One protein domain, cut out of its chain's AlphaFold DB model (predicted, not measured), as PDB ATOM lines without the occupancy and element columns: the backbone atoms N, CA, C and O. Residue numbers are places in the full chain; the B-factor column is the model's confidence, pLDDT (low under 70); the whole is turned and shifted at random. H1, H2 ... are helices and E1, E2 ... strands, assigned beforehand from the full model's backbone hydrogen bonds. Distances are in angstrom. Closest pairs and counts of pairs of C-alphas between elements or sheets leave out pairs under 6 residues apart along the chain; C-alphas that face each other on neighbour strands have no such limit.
ATOM      1  N   LYS A 195      21.276  40.966   1.067       88.81
ATOM      2  CA  LYS A 195      21.891  41.855   0.053       88.81
ATOM      3  C   LYS A 195      22.459  41.099  -1.153       88.81
ATOM      4  O   LYS A 195      22.303  41.513  -2.295       88.81
ATOM      5  N   SER A 196      23.064  39.936  -0.919       87.88
ATOM      6  CA  SER A 196      23.594  39.092  -1.999       87.88
ATOM      7  C   SER A 196      22.516  38.468  -2.882       87.88
ATOM      8  O   SER A 196      22.856  37.878  -3.895       87.88
ATOM      9  N   PHE A 197      21.234  38.552  -2.526       91.62
ATOM     10  CA  PHE A 197      20.126  37.985  -3.296       91.62
ATOM     11  C   PHE A 197      19.402  39.054  -4.135       91.62
ATOM     12  O   PHE A 197      18.528  38.706  -4.927       91.62
ATOM     13  N   GLU A 198      19.784  40.334  -4.036       89.50
ATOM     14  CA  GLU A 198      19.131  41.460  -4.732       89.50
ATOM     15  C   GLU A 198      19.098  41.306  -6.258       89.50
ATOM     16  O   GLU A 198      18.149  41.748  -6.897       89.50
ATOM     17  N   LYS A 199      20.099  40.639  -6.850       88.12
ATOM     18  CA  LYS A 199      20.162  40.403  -8.303       88.12
ATOM     19  C   LYS A 199      19.395  39.164  -8.765       88.12
ATOM     20  O   LYS A 199      19.175  39.007  -9.958       88.12
ATOM     21  N   ILE A 200      18.998  38.256  -7.871       90.50
ATOM     22  CA  ILE A 200      18.293  37.014  -8.249       90.50
ATOM     23  C   ILE A 200      17.007  37.286  -9.057       90.50
ATOM     24  O   ILE A 200      16.817  36.645 -10.098       90.50
ATOM     25  N   PRO A 201      16.139  38.239  -8.659       88.88
ATOM     26  CA  PRO A 201      14.941  38.594  -9.415       88.88
ATOM     27  C   PRO A 201      15.226  38.998 -10.866       88.88
ATOM     28  O   PRO A 201      14.386  38.753 -11.738       88.88
ATOM     29  N   ASP A 202      16.413  39.539 -11.161       89.06
ATOM     30  CA  ASP A 202      16.805  39.941 -12.516       89.06
ATOM     31  C   ASP A 202      16.977  38.760 -13.470       89.06
ATOM     32  O   ASP A 202      17.024  38.973 -14.681       89.06
ATOM     33  N   TYR A 203      17.009  37.528 -12.963       89.69
ATOM     34  CA  TYR A 203      17.069  36.294 -13.749       89.69
ATOM     35  C   TYR A 203      15.731  35.537 -13.735       89.69
ATOM     36  O   TYR A 203      15.680  34.358 -14.077       89.69
ATOM     37  N   SER A 204      14.637  36.206 -13.350       89.69
ATOM     38  CA  SER A 204      13.284  35.649 -13.446       89.69
ATOM     39  C   SER A 204      12.705  35.793 -14.850       89.69
ATOM     40  O   SER A 204      12.607  36.895 -15.396       89.69
ATOM     41  N   PHE A 205      12.256  34.675 -15.406       90.00
ATOM     42  CA  PHE A 205      11.574  34.581 -16.689       90.00
ATOM     43  C   PHE A 205      10.067  34.648 -16.486       90.00
ATOM     44  O   PHE A 205       9.526  34.036 -15.570       90.00
ATOM     45  N   LYS A 206       9.380  35.366 -17.365       88.88
ATOM     46  CA  LYS A 206       7.929  35.501 -17.398       88.88
ATOM     47  C   LYS A 206       7.398  34.964 -18.712       88.88
ATOM     48  O   LYS A 206       7.835  35.383 -19.783       88.88
ATOM     49  N   TYR A 207       6.424  34.080 -18.610       85.31
ATOM     50  CA  TYR A 207       5.671  33.561 -19.734       85.31
ATOM     51  C   TYR A 207       4.211  33.975 -19.574       85.31
ATOM     52  O   TYR A 207       3.577  33.648 -18.573       85.31
ATOM     53  N   THR A 208       3.691  34.728 -20.539       84.75
ATOM     54  CA  THR A 208       2.273  35.079 -20.603       84.75
ATOM     55  C   THR A 208       1.613  34.196 -21.645       84.75
ATOM     56  O   THR A 208       1.922  34.299 -22.828       84.75
ATOM     57  N   TYR A 209       0.692  33.347 -21.209       77.12
ATOM     58  CA  TYR A 209      -0.160  32.591 -22.109       77.12
ATOM     59  C   TYR A 209      -1.412  33.407 -22.423       77.12
ATOM     60  O   TYR A 209      -2.192  33.718 -21.523       77.12
ATOM     61  N   THR A 210      -1.612  33.741 -23.694       69.62
ATOM     62  CA  THR A 210      -2.822  34.406 -24.194       69.62
ATOM     63  C   THR A 210      -3.665  33.404 -24.983       69.62
ATOM     64  O   THR A 210      -3.548  33.300 -26.203       69.62
ATOM     65  N   GLY A 211      -4.484  32.625 -24.269       71.88
ATOM     66  CA  GLY A 211      -5.479  31.712 -24.845       71.88
ATOM     67  C   GLY A 211      -6.908  32.173 -24.541       71.88
ATOM     68  O   GLY A 211      -7.199  33.364 -24.550       71.88
ATOM     69  N   LYS A 212      -7.811  31.237 -24.203       72.19
ATOM     70  CA  LYS A 212      -9.166  31.573 -23.703       72.19
ATOM     71  C   LYS A 212      -9.148  32.363 -22.381       72.19
ATOM     72  O   LYS A 212     -10.126  33.027 -22.063       72.19
ATOM     73  N   ALA A 213      -8.048  32.281 -21.635       70.62
ATOM     74  CA  ALA A 213      -7.748  33.101 -20.470       70.62
ATOM     75  C   ALA A 213      -6.288  33.568 -20.554       70.62
ATOM     76  O   ALA A 213      -5.445  32.871 -21.131       70.62
ATOM     77  N   ILE A 214      -6.006  34.739 -19.981       76.31
ATOM     78  CA  ILE A 214      -4.642  35.244 -19.816       76.31
ATOM     79  C   ILE A 214      -4.084  34.660 -18.519       76.31
ATOM     80  O   ILE A 214      -4.667  34.864 -17.456       76.31
ATOM     81  N   ALA A 215      -2.962  33.950 -18.605       75.94
ATOM     82  CA  ALA A 215      -2.240  33.439 -17.443       75.94
ATOM     83  C   ALA A 215      -0.778  33.895 -17.485       75.94
ATOM     84  O   ALA A 215      -0.152  33.889 -18.546       75.94
ATOM     85  N   HIS A 216      -0.228  34.265 -16.329       79.19
ATOM     86  CA  HIS A 216       1.177  34.641 -16.183       79.19
ATOM     87  C   HIS A 216       1.907  33.592 -15.349       79.19
ATOM     88  O   HIS A 216       1.560  33.357 -14.196       79.19
ATOM     89  N   MET A 217       2.951  32.998 -15.912       79.06
ATOM     90  CA  MET A 217       3.880  32.129 -15.199       79.06
ATOM     91  C   MET A 217       5.194  32.871 -14.989       79.06
ATOM     92  O   MET A 217       5.682  33.547 -15.895       79.06
ATOM     93  N   THR A 218       5.774  32.745 -13.797       82.06
ATOM     94  CA  THR A 218       7.119  33.251 -13.507       82.06
ATOM     95  C   THR A 218       7.997  32.089 -13.069       82.06
ATOM     96  O   THR A 218       7.627  31.351 -12.163       82.06
ATOM     97  N   GLN A 219       9.154  31.942 -13.705       83.94
ATOM     98  CA  GLN A 219      10.173  30.963 -13.350       83.94
ATOM     99  C   GLN A 219      11.453  31.712 -12.987       83.94
ATOM    100  O   GLN A 219      12.061  32.360 -13.838       83.94
ATOM    101  N   GLY A 220      11.836  31.643 -11.716       85.94
ATOM    102  CA  GLY A 220      13.055  32.256 -11.200       85.94
ATOM    103  C   GLY A 220      14.196  31.256 -11.004       85.94
ATOM    104  O   GLY A 220      13.970  30.040 -11.094       85.94
ATOM    105  N   PRO A 221      15.403  31.764 -10.705       88.81
ATOM    106  CA  PRO A 221      16.501  30.957 -10.192       88.81
ATOM    107  C   PRO A 221      16.116  30.275  -8.890       88.81
ATOM    108  O   PRO A 221      15.339  30.821  -8.101       88.81
ATOM    109  N   LYS A 222      16.693  29.104  -8.629       89.75
ATOM    110  CA  LYS A 222      16.478  28.447  -7.343       89.75
ATOM    111  C   LYS A 222      17.257  29.163  -6.245       89.75
ATOM    112  O   LYS A 222      18.433  29.504  -6.400       89.75
ATOM    113  N   VAL A 223      16.579  29.328  -5.119       92.50
ATOM    114  CA  VAL A 223      17.173  29.656  -3.826       92.50
ATOM    115  C   VAL A 223      16.996  28.458  -2.905       92.50
ATOM    116  O   VAL A 223      15.997  27.743  -2.995       92.50
ATOM    117  N   GLY A 224      17.989  28.208  -2.063       92.75
ATOM    118  CA  GLY A 224      18.022  27.073  -1.154       92.75
ATOM    119  C   GLY A 224      18.158  27.528   0.287       92.75
ATOM    120  O   GLY A 224      18.817  28.530   0.571       92.75
ATOM    121  N   ILE A 225      17.543  26.766   1.184       95.38
ATOM    122  CA  ILE A 225      17.694  26.882   2.629       95.38
ATOM    123  C   ILE A 225      17.814  25.471   3.199       95.38
ATOM    124  O   ILE A 225      17.007  24.605   2.873       95.38
ATOM    125  N   GLU A 226      18.846  25.234   4.000       94.12
ATOM    126  CA  GLU A 226      19.117  23.943   4.641       94.12
ATOM    127  C   GLU A 226      19.732  24.168   6.023       94.12
ATOM    128  O   GLU A 226      20.323  25.219   6.283       94.12
ATOM    129  N   ARG A 227      19.609  23.189   6.925       92.88
ATOM    130  CA  ARG A 227      20.210  23.264   8.262       92.88
ATOM    131  C   ARG A 227      21.404  22.330   8.388       92.88
ATOM    132  O   ARG A 227      21.313  21.155   8.057       92.88
ATOM    133  N   PHE A 228      22.487  22.834   8.970       91.62
ATOM    134  CA  PHE A 228      23.627  22.036   9.393       91.62
ATOM    135  C   PHE A 228      24.046  22.434  10.812       91.62
ATOM    136  O   PHE A 228      24.617  23.504  11.030       91.62
ATOM    137  N   GLY A 229      23.725  21.591  11.798       91.44
ATOM    138  CA  GLY A 229      23.960  21.895  13.213       91.44
ATOM    139  C   GLY A 229      23.226  23.166  13.661       91.44
ATOM    140  O   GLY A 229      22.007  23.263  13.523       91.44
ATOM    141  N   ASN A 230      23.975  24.144  14.172       95.00
ATOM    142  CA  ASN A 230      23.489  25.470  14.573       95.00
ATOM    143  C   ASN A 230      23.444  26.489  13.413       95.00
ATOM    144  O   ASN A 230      23.286  27.683  13.646       95.00
ATOM    145  N   LYS A 231      23.625  26.059  12.157       97.00
ATOM    146  CA  LYS A 231      23.690  26.961  10.998       97.00
ATOM    147  C   LYS A 231      22.532  26.712  10.049       97.00
ATOM    148  O   LYS A 231      22.345  25.599   9.566       97.00
ATOM    149  N   VAL A 232      21.799  27.771   9.733       97.44
ATOM    150  CA  VAL A 232      20.826  27.809   8.639       97.44
ATOM    151  C   VAL A 232      21.535  28.372   7.416       97.44
ATOM    152  O   VAL A 232      21.836  29.562   7.354       97.44
ATOM    153  N   ILE A 233      21.860  27.504   6.468       96.69
ATOM    154  CA  ILE A 233      22.621  27.819   5.263       96.69
ATOM    155  C   ILE A 233      21.661  28.282   4.171       96.69
ATOM    156  O   ILE A 233      20.649  27.635   3.920       96.69
ATOM    157  N   LEU A 234      22.014  29.373   3.492       96.00
ATOM    158  CA  LEU A 234      21.278  29.932   2.364       96.00
ATOM    159  C   LEU A 234      22.148  29.895   1.107       96.00
ATOM    160  O   LEU A 234      23.324  30.279   1.128       96.00
ATOM    161  N   SER A 235      21.556  29.466  -0.002       93.38
ATOM    162  CA  SER A 235      22.231  29.317  -1.292       93.38
ATOM    163  C   SER A 235      21.367  29.820  -2.447       93.38
ATOM    164  O   SER A 235      20.166  30.053  -2.299       93.38
ATOM    165  N   ASN A 236      21.989  30.032  -3.608       92.50
ATOM    166  CA  ASN A 236      21.305  30.464  -4.822       92.50
ATOM    167  C   ASN A 236      22.064  30.022  -6.088       92.50
ATOM    168  O   ASN A 236      23.259  29.748  -6.030       92.50
ATOM    169  N   GLU A 237      21.376  29.997  -7.232       91.25
ATOM    170  CA  GLU A 237      21.950  29.617  -8.538       91.25
ATOM    171  C   GLU A 237      22.693  30.752  -9.281       91.25
ATOM    172  O   GLU A 237      23.238  30.518 -10.360       91.25
ATOM    173  N   ILE A 238      22.687  31.990  -8.772       91.31
ATOM    174  CA  ILE A 238      23.141  33.176  -9.526       91.31
ATOM    175  C   ILE A 238      24.522  33.668  -9.103       91.31
ATOM    176  O   ILE A 238      25.275  34.130  -9.959       91.31
ATOM    177  N   ILE A 239      24.848  33.619  -7.813       89.75
ATOM    178  CA  ILE A 239      26.042  34.235  -7.227       89.75
ATOM    179  C   ILE A 239      26.767  33.215  -6.353       89.75
ATOM    180  O   ILE A 239      26.156  32.570  -5.498       89.75
ATOM    181  N   SER A 240      28.090  33.148  -6.504       89.00
ATOM    182  CA  SER A 240      29.035  32.360  -5.706       89.00
ATOM    183  C   SER A 240      29.254  32.946  -4.307       89.00
ATOM    184  O   SER A 240      30.364  33.284  -3.889       89.00
ATOM    185  N   THR A 241      28.160  33.067  -3.565       88.69
ATOM    186  CA  THR A 241      28.142  33.515  -2.178       88.69
ATOM    187  C   THR A 241      27.381  32.497  -1.350       88.69
ATOM    188  O   THR A 241      26.240  32.158  -1.659       88.69
ATOM    189  N   LEU A 242      28.021  32.031  -0.280       88.94
ATOM    190  CA  LEU A 242      27.382  31.226   0.748       88.94
ATOM    191  C   LEU A 242      27.030  32.136   1.918       88.94
ATOM    192  O   LEU A 242      27.882  32.885   2.406       88.94
ATOM    193  N   MET A 243      25.786  32.071   2.370       95.06
ATOM    194  CA  MET A 243      25.342  32.766   3.571       95.06
ATOM    195  C   MET A 243      24.917  31.729   4.595       95.06
ATOM    196  O   MET A 243      24.409  30.669   4.232       95.06
ATOM    197  N   TRP A 244      25.126  32.017   5.870       96.94
ATOM    198  CA  TRP A 244      24.554  31.201   6.928       96.94
ATOM    199  C   TRP A 244      24.156  32.074   8.100       96.94
ATOM    200  O   TRP A 244      24.891  32.971   8.506       96.94
ATOM    201  N   TYR A 245      22.981  31.804   8.636       97.81
ATOM    202  CA  TYR A 245      22.545  32.356   9.899       97.81
ATOM    203  C   TYR A 245      22.942  31.381  11.006       97.81
ATOM    204  O   TYR A 245      22.585  30.203  10.961       97.81
ATOM    205  N   ASP A 246      23.744  31.853  11.953       97.25
ATOM    206  CA  ASP A 246      24.144  31.086  13.126       97.25
ATOM    207  C   ASP A 246      23.113  31.294  14.238       97.25
ATOM    208  O   ASP A 246      22.883  32.419  14.685       97.25
ATOM    209  N   THR A 247      22.463  30.208  14.651       95.50
ATOM    210  CA  THR A 247      21.331  30.248  15.578       95.50
ATOM    211  C   THR A 247      21.746  30.507  17.022       95.50
ATOM    212  O   THR A 247      20.896  30.911  17.811       95.50
ATOM    213  N   GLU A 248      23.012  30.267  17.383       94.44
ATOM    214  CA  GLU A 248      23.514  30.465  18.751       94.44
ATOM    215  C   GLU A 248      23.880  31.924  19.019       94.44
ATOM    216  O   GLU A 248      23.610  32.440  20.100       94.44
ATOM    217  N   VAL A 249      24.473  32.595  18.028       95.81
ATOM    218  CA  VAL A 249      24.876  34.009  18.136       95.81
ATOM    219  C   VAL A 249      23.902  34.974  17.454       95.81
ATOM    220  O   VAL A 249      24.186  36.168  17.384       95.81
ATOM    221  N   ASP A 250      22.780  34.462  16.938       94.38
ATOM    222  CA  ASP A 250      21.706  35.231  16.291       94.38
ATOM    223  C   ASP A 250      22.250  36.212  15.238       94.38
ATOM    224  O   ASP A 250      22.077  37.427  15.311       94.38
ATOM    225  N   SER A 251      23.038  35.690  14.294       96.00
ATOM    226  CA  SER A 251      23.746  36.531  13.325       96.00
ATOM    227  C   SER A 251      23.877  35.876  11.959       96.00
ATOM    228  O   SER A 251      24.190  34.693  11.829       96.00
ATOM    229  N   LEU A 252      23.678  36.688  10.919       96.94
ATOM    230  CA  LEU A 252      23.868  36.302   9.528       96.94
ATOM    231  C   LEU A 252      25.305  36.590   9.090       96.94
ATOM    232  O   LEU A 252      25.772  37.728   9.117       96.94
ATOM    233  N   PHE A 253      25.977  35.552   8.617       96.00
ATOM    234  CA  PHE A 253      27.318  35.610   8.065       96.00
ATOM    235  C   PHE A 253      27.290  35.347   6.565       96.00
ATOM    236  O   PHE A 253      26.370  34.737   6.016       96.00
ATOM    237  N   MET A 254      28.342  35.803   5.897       94.38
ATOM    238  CA  MET A 254      28.480  35.685   4.459       94.38
ATOM    239  C   MET A 254      29.929  35.414   4.087       94.38
ATOM    240  O   MET A 254      30.851  36.025   4.627       94.38
ATOM    241  N   LYS A 255      30.114  34.535   3.105       90.69
ATOM    242  CA  LYS A 255      31.403  34.289   2.473       90.69
ATOM    243  C   LYS A 255      31.233  34.216   0.962       90.69
ATOM    244  O   LYS A 255      30.543  33.340   0.442       90.69
ATOM    245  N   THR A 256      31.903  35.123   0.263       88.12
ATOM    246  CA  THR A 256      32.087  35.040  -1.188       88.12
ATOM    247  C   THR A 256      33.325  34.203  -1.477       88.12
ATOM    248  O   THR A 256      34.329  34.297  -0.765       88.12
ATOM    249  N   TYR A 257      33.252  33.366  -2.501       83.50
ATOM    250  CA  TYR A 257      34.361  32.525  -2.934       83.50
ATOM    251  C   TYR A 257      34.633  32.748  -4.417       83.50
ATOM    252  O   TYR A 257      33.722  33.033  -5.190       83.50
ATOM    253  N   ASN A 258      35.901  32.611  -4.802       87.38
ATOM    254  CA  ASN A 258      36.301  32.636  -6.202       87.38
ATOM    255  C   ASN A 258      36.289  31.202  -6.723       87.38
ATOM    256  O   ASN A 258      37.184  30.419  -6.396       87.38
ATOM    257  N   SER A 259      35.252  30.852  -7.481       82.50
ATOM    258  CA  SER A 259      35.168  29.537  -8.114       82.50
ATOM    259  C   SER A 259      36.254  29.421  -9.184       82.50
ATOM    260  O   SER A 259      36.457  30.328  -9.987       82.50
ATOM    261  N   GLN A 260      36.971  28.298  -9.189       82.31
ATOM    262  CA  GLN A 260      37.884  27.955 -10.286       82.31
ATOM    263  C   GLN A 260      37.147  27.260 -11.442       82.31
ATOM    264  O   GLN A 260      37.720  27.099 -12.516       82.31
ATOM    265  N   LEU A 261      35.891  26.851 -11.222       79.62
ATOM    266  CA  LEU A 261      35.098  26.050 -12.161       79.62
ATOM    267  C   LEU A 261      34.087  26.883 -12.944       79.62
ATOM    268  O   LEU A 261      33.728  26.547 -14.067       79.62
ATOM    269  N   THR A 262      33.595  27.953 -12.330       84.25
ATOM    270  CA  THR A 262      32.521  28.792 -12.856       84.25
ATOM    271  C   THR A 262      32.857  30.253 -12.611       84.25
ATOM    272  O   THR A 262      33.641  30.578 -11.724       84.25
ATOM    273  N   ALA A 263      32.217  31.154 -13.352       86.88
ATOM    274  CA  ALA A 263      32.198  32.555 -12.956       86.88
ATOM    275  C   ALA A 263      31.539  32.710 -11.571       86.88
ATOM    276  O   ALA A 263      30.676  31.915 -11.187       86.88
ATOM    277  N   ASN A 264      31.927  33.755 -10.838       88.12
ATOM    278  CA  ASN A 264      31.385  34.054  -9.506       88.12
ATOM    279  C   ASN A 264      29.950  34.590  -9.537       88.12
ATOM    280  O   ASN A 264      29.293  34.708  -8.503       88.12
ATOM    281  N   GLN A 265      29.480  34.978 -10.715       87.62
ATOM    282  CA  GLN A 265      28.117  35.402 -10.954       87.62
ATOM    283  C   GLN A 265      27.714  34.943 -12.355       87.62
ATOM    284  O   GLN A 265      28.538  34.862 -13.264       87.62
ATOM    285  N   LYS A 266      26.428  34.679 -12.551       87.75
ATOM    286  CA  LYS A 266      25.855  34.524 -13.884       87.75
ATOM    287  C   LYS A 266      25.910  35.852 -14.644       87.75
ATOM    288  O   LYS A 266      25.253  36.810 -14.258       87.75
ATOM    289  N   GLU A 267      26.672  35.930 -15.727       83.81
ATOM    290  CA  GLU A 267      26.889  37.200 -16.452       83.81
ATOM    291  C   GLU A 267      26.009  37.361 -17.696       83.81
ATOM    292  O   GLU A 267      25.833  38.464 -18.205       83.81
ATOM    293  N   LYS A 268      25.442  36.264 -18.198       85.19
ATOM    294  CA  LYS A 268      24.688  36.267 -19.451       85.19
ATOM    295  C   LYS A 268      23.345  36.979 -19.301       85.19
ATOM    296  O   LYS A 268      22.606  36.740 -18.347       85.19
ATOM    297  N   GLU A 269      23.013  37.794 -20.296       86.81
ATOM    298  CA  GLU A 269      21.689  38.389 -20.443       86.81
ATOM    299  C   GLU A 269      20.736  37.447 -21.184       86.81
ATOM    300  O   GLU A 269      21.133  36.695 -22.081       86.81
ATOM    301  N   TYR A 270      19.463  37.515 -20.806       88.69
ATOM    302  CA  TYR A 270      18.409  36.658 -21.330       88.69
ATOM    303  C   TYR A 270      17.190  37.478 -21.730       88.69
ATOM    304  O   TYR A 270      16.851  38.480 -21.088       88.69
ATOM    305  N   ILE A 271      16.478  37.005 -22.748       90.00
ATOM    306  CA  ILE A 271      15.114  37.461 -23.005       90.00
ATOM    307  C   ILE A 271      14.249  36.899 -21.874       90.00
ATOM    308  O   ILE A 271      14.182  35.700 -21.671       90.00
ATOM    309  N   LYS A 272      13.630  37.764 -21.074       89.56
ATOM    310  CA  LYS A 272      12.917  37.342 -19.851       89.56
ATOM    311  C   LYS A 272      11.405  37.378 -19.979       89.56
ATOM    312  O   LYS A 272      10.712  37.061 -19.022       89.56
ATOM    313  N   LYS A 273      10.872  37.828 -21.110       91.69
ATOM    314  CA  LYS A 273       9.432  37.921 -21.356       91.69
ATOM    315  C   LYS A 273       9.111  37.160 -22.624       91.69
ATOM    316  O   LYS A 273       9.706  37.431 -23.661       91.69
ATOM    317  N   HIS A 274       8.165  36.243 -22.518       90.75
ATOM    318  CA  HIS A 274       7.761  35.376 -23.612       90.75
ATOM    319  C   HIS A 274       6.241  35.311 -23.693       90.75
ATOM    320  O   HIS A 274       5.559  35.277 -22.670       90.75
ATOM    321  N   GLU A 275       5.733  35.254 -24.917       88.50
ATOM    322  CA  GLU A 275       4.301  35.105 -25.219       88.50
ATOM    323  C   GLU A 275       3.975  33.703 -25.754       88.50
ATOM    324  O   GLU A 275       2.814  33.326 -25.880       88.50
ATOM    325  N   THR A 276       5.001  32.892 -26.035       86.00
ATOM    326  CA  THR A 276       4.855  31.498 -26.464       86.00
ATOM    327  C   THR A 276       5.666  30.566 -25.572       86.00
ATOM    328  O   THR A 276       6.770  30.901 -25.129       86.00
ATOM    329  N   SER A 277       5.123  29.370 -25.328       86.06
ATOM    330  CA  SER A 277       5.810  28.319 -24.566       86.06
ATOM    331  C   SER A 277       7.138  27.941 -25.227       86.06
ATOM    332  O   SER A 277       8.157  27.827 -24.556       86.06
ATOM    333  N   GLU A 278       7.164  27.830 -26.556       89.56
ATOM    334  CA  GLU A 278       8.374  27.478 -27.301       89.56
ATOM    335  C   GLU A 278       9.505  28.499 -27.105       89.56
ATOM    336  O   GLU A 278      10.625  28.114 -26.765       89.56
ATOM    337  N   SER A 279       9.211  29.799 -27.243       90.69
ATOM    338  CA  SER A 279      10.201  30.862 -27.025       90.69
ATOM    339  C   SER A 279      10.749  30.828 -25.599       90.69
ATOM    340  O   SER A 279      11.964  30.901 -25.405       90.69
ATOM    341  N   PHE A 280       9.865  30.645 -24.611       90.75
ATOM    342  CA  PHE A 280      10.257  30.484 -23.214       90.75
ATOM    343  C   PHE A 280      11.188  29.281 -23.024       90.75
ATOM    344  O   PHE A 280      12.254  29.420 -22.434       90.75
ATOM    345  N   GLN A 281      10.836  28.108 -23.558       89.12
ATOM    346  CA  GLN A 281      11.632  26.888 -23.390       89.12
ATOM    347  C   GLN A 281      12.992  26.955 -24.096       89.12
ATOM    348  O   GLN A 281      13.965  26.367 -23.621       89.12
ATOM    349  N   ILE A 282      13.092  27.636 -25.239       92.00
ATOM    350  CA  ILE A 282      14.376  27.860 -25.922       92.00
ATOM    351  C   ILE A 282      15.285  28.724 -25.050       92.00
ATOM    352  O   ILE A 282      16.432  28.351 -24.800       92.00
ATOM    353  N   GLU A 283      14.777  29.850 -24.556       90.94
ATOM    354  CA  GLU A 283      15.595  30.781 -23.787       90.94
ATOM    355  C   GLU A 283      15.937  30.233 -22.396       90.94
ATOM    356  O   GLU A 283      17.087  30.306 -21.963       90.94
ATOM    357  N   TYR A 284      14.984  29.581 -21.729       88.31
ATOM    358  CA  TYR A 284      15.200  28.973 -20.419       88.31
ATOM    359  C   TYR A 284      16.210  27.813 -20.465       88.31
ATOM    360  O   TYR A 284      16.983  27.623 -19.525       88.31
ATOM    361  N   ARG A 285      16.306  27.081 -21.585       88.56
ATOM    362  CA  ARG A 285      17.382  26.094 -21.803       88.56
ATOM    363  C   ARG A 285      18.767  26.718 -21.951       88.56
ATOM    364  O   ARG A 285      19.745  26.044 -21.681       88.56
ATOM    365  N   ARG A 286      18.870  27.982 -22.377       88.44
ATOM    366  CA  ARG A 286      20.145  28.725 -22.387       88.44
ATOM    367  C   ARG A 286      20.514  29.235 -20.993       88.44
ATOM    368  O   ARG A 286      21.657  29.660 -20.793       88.44
ATOM    369  N   TYR A 287      19.523  29.320 -20.103       85.75
ATOM    370  CA  TYR A 287      19.696  29.658 -18.698       85.75
ATOM    371  C   TYR A 287      20.175  28.452 -17.890       85.75
ATOM    372  O   TYR A 287      21.118  28.628 -17.126       85.75
ATOM    373  N   LYS A 288      19.553  27.276 -18.024       80.62
ATOM    374  CA  LYS A 288      20.025  26.053 -17.352       80.62
ATOM    375  C   LYS A 288      21.417  25.643 -17.821       80.62
ATOM    376  O   LYS A 288      22.158  25.148 -16.950       80.62
TER     377      LYS A 288
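What this domain is: This is residues 195 to 288 of the 288 residues of an uncharacterized protein of Cyclobacterium qasimii (UniProt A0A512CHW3). Two parts lie end to end: a strongly twisted sheet of four strands, E3 to E6, and a hairpin, E1 and E2, with helix H2 packed beside E1. After E6 a long stretch without named elements, residues 257 to 276, leads back to the hairpin, and short H1 lies between the two parts. The printed part has 94 residues, with two named helices and six strands in the order H1 E1 E2 E3 E4 E5 E6 H2; the class is mixed, helices and strands. The larger sheet runs E3 E4 E5 E6, antiparallel throughout. The whole is loose, with a radius of gyration of the C-alphas of 16.9 A, and elongated, spanning 54 by 31 by 19 A.

Where its parts are: H1 holds residues 200 to 203, 5.7 A, from C-alpha 200 at (18.293, 37.014, -8.249). The strands are E1, 205 to 210, 16.2 A; E2, 214 to 219, 16.7 A; E3, 223 to 228, 16.6 A; E4, 231 to 236, 16.4 A; E5, 241 to 246, 16.0 A; and E6, 251 to 256, 16.8 A. H2, 277 to 287, 15.1 A, ends at C-alpha 287 at (19.696, 29.658, -18.698).

How they stand to each other: E3 to E6 form a meander, each strand the antiparallel neighbour of the one before. N 226 and O 233 of E3 and E4 are 3.0 A apart, N 232 and O 245 of E4 and E5 2.8 A, N 244 and O 253 of E5 and E6 3.0 A, within hydrogen-bond range. In the hairpin E1 and E2, N 207 and O 217 are 2.9 A apart, also within range. Residues 206 to 207 of E1 pair in parallel with residues 273 to 274. The closest C-alphas of E1 and H2, those of Tyr 207 and Phe 280, are 6.5 A apart. H2 and E2 are apart. Every O i to N i+4 pair in H2 is within range; H1 is too short for one.

The domain as a whole: The farthest C-alphas, of Lys 212 and Val 249, are 54.0 A apart. The printed part has no cut. The link E6 to H2 is long, 20 residues. Mean pLDDT of the printed part is 88.6; residue 210 is under 70.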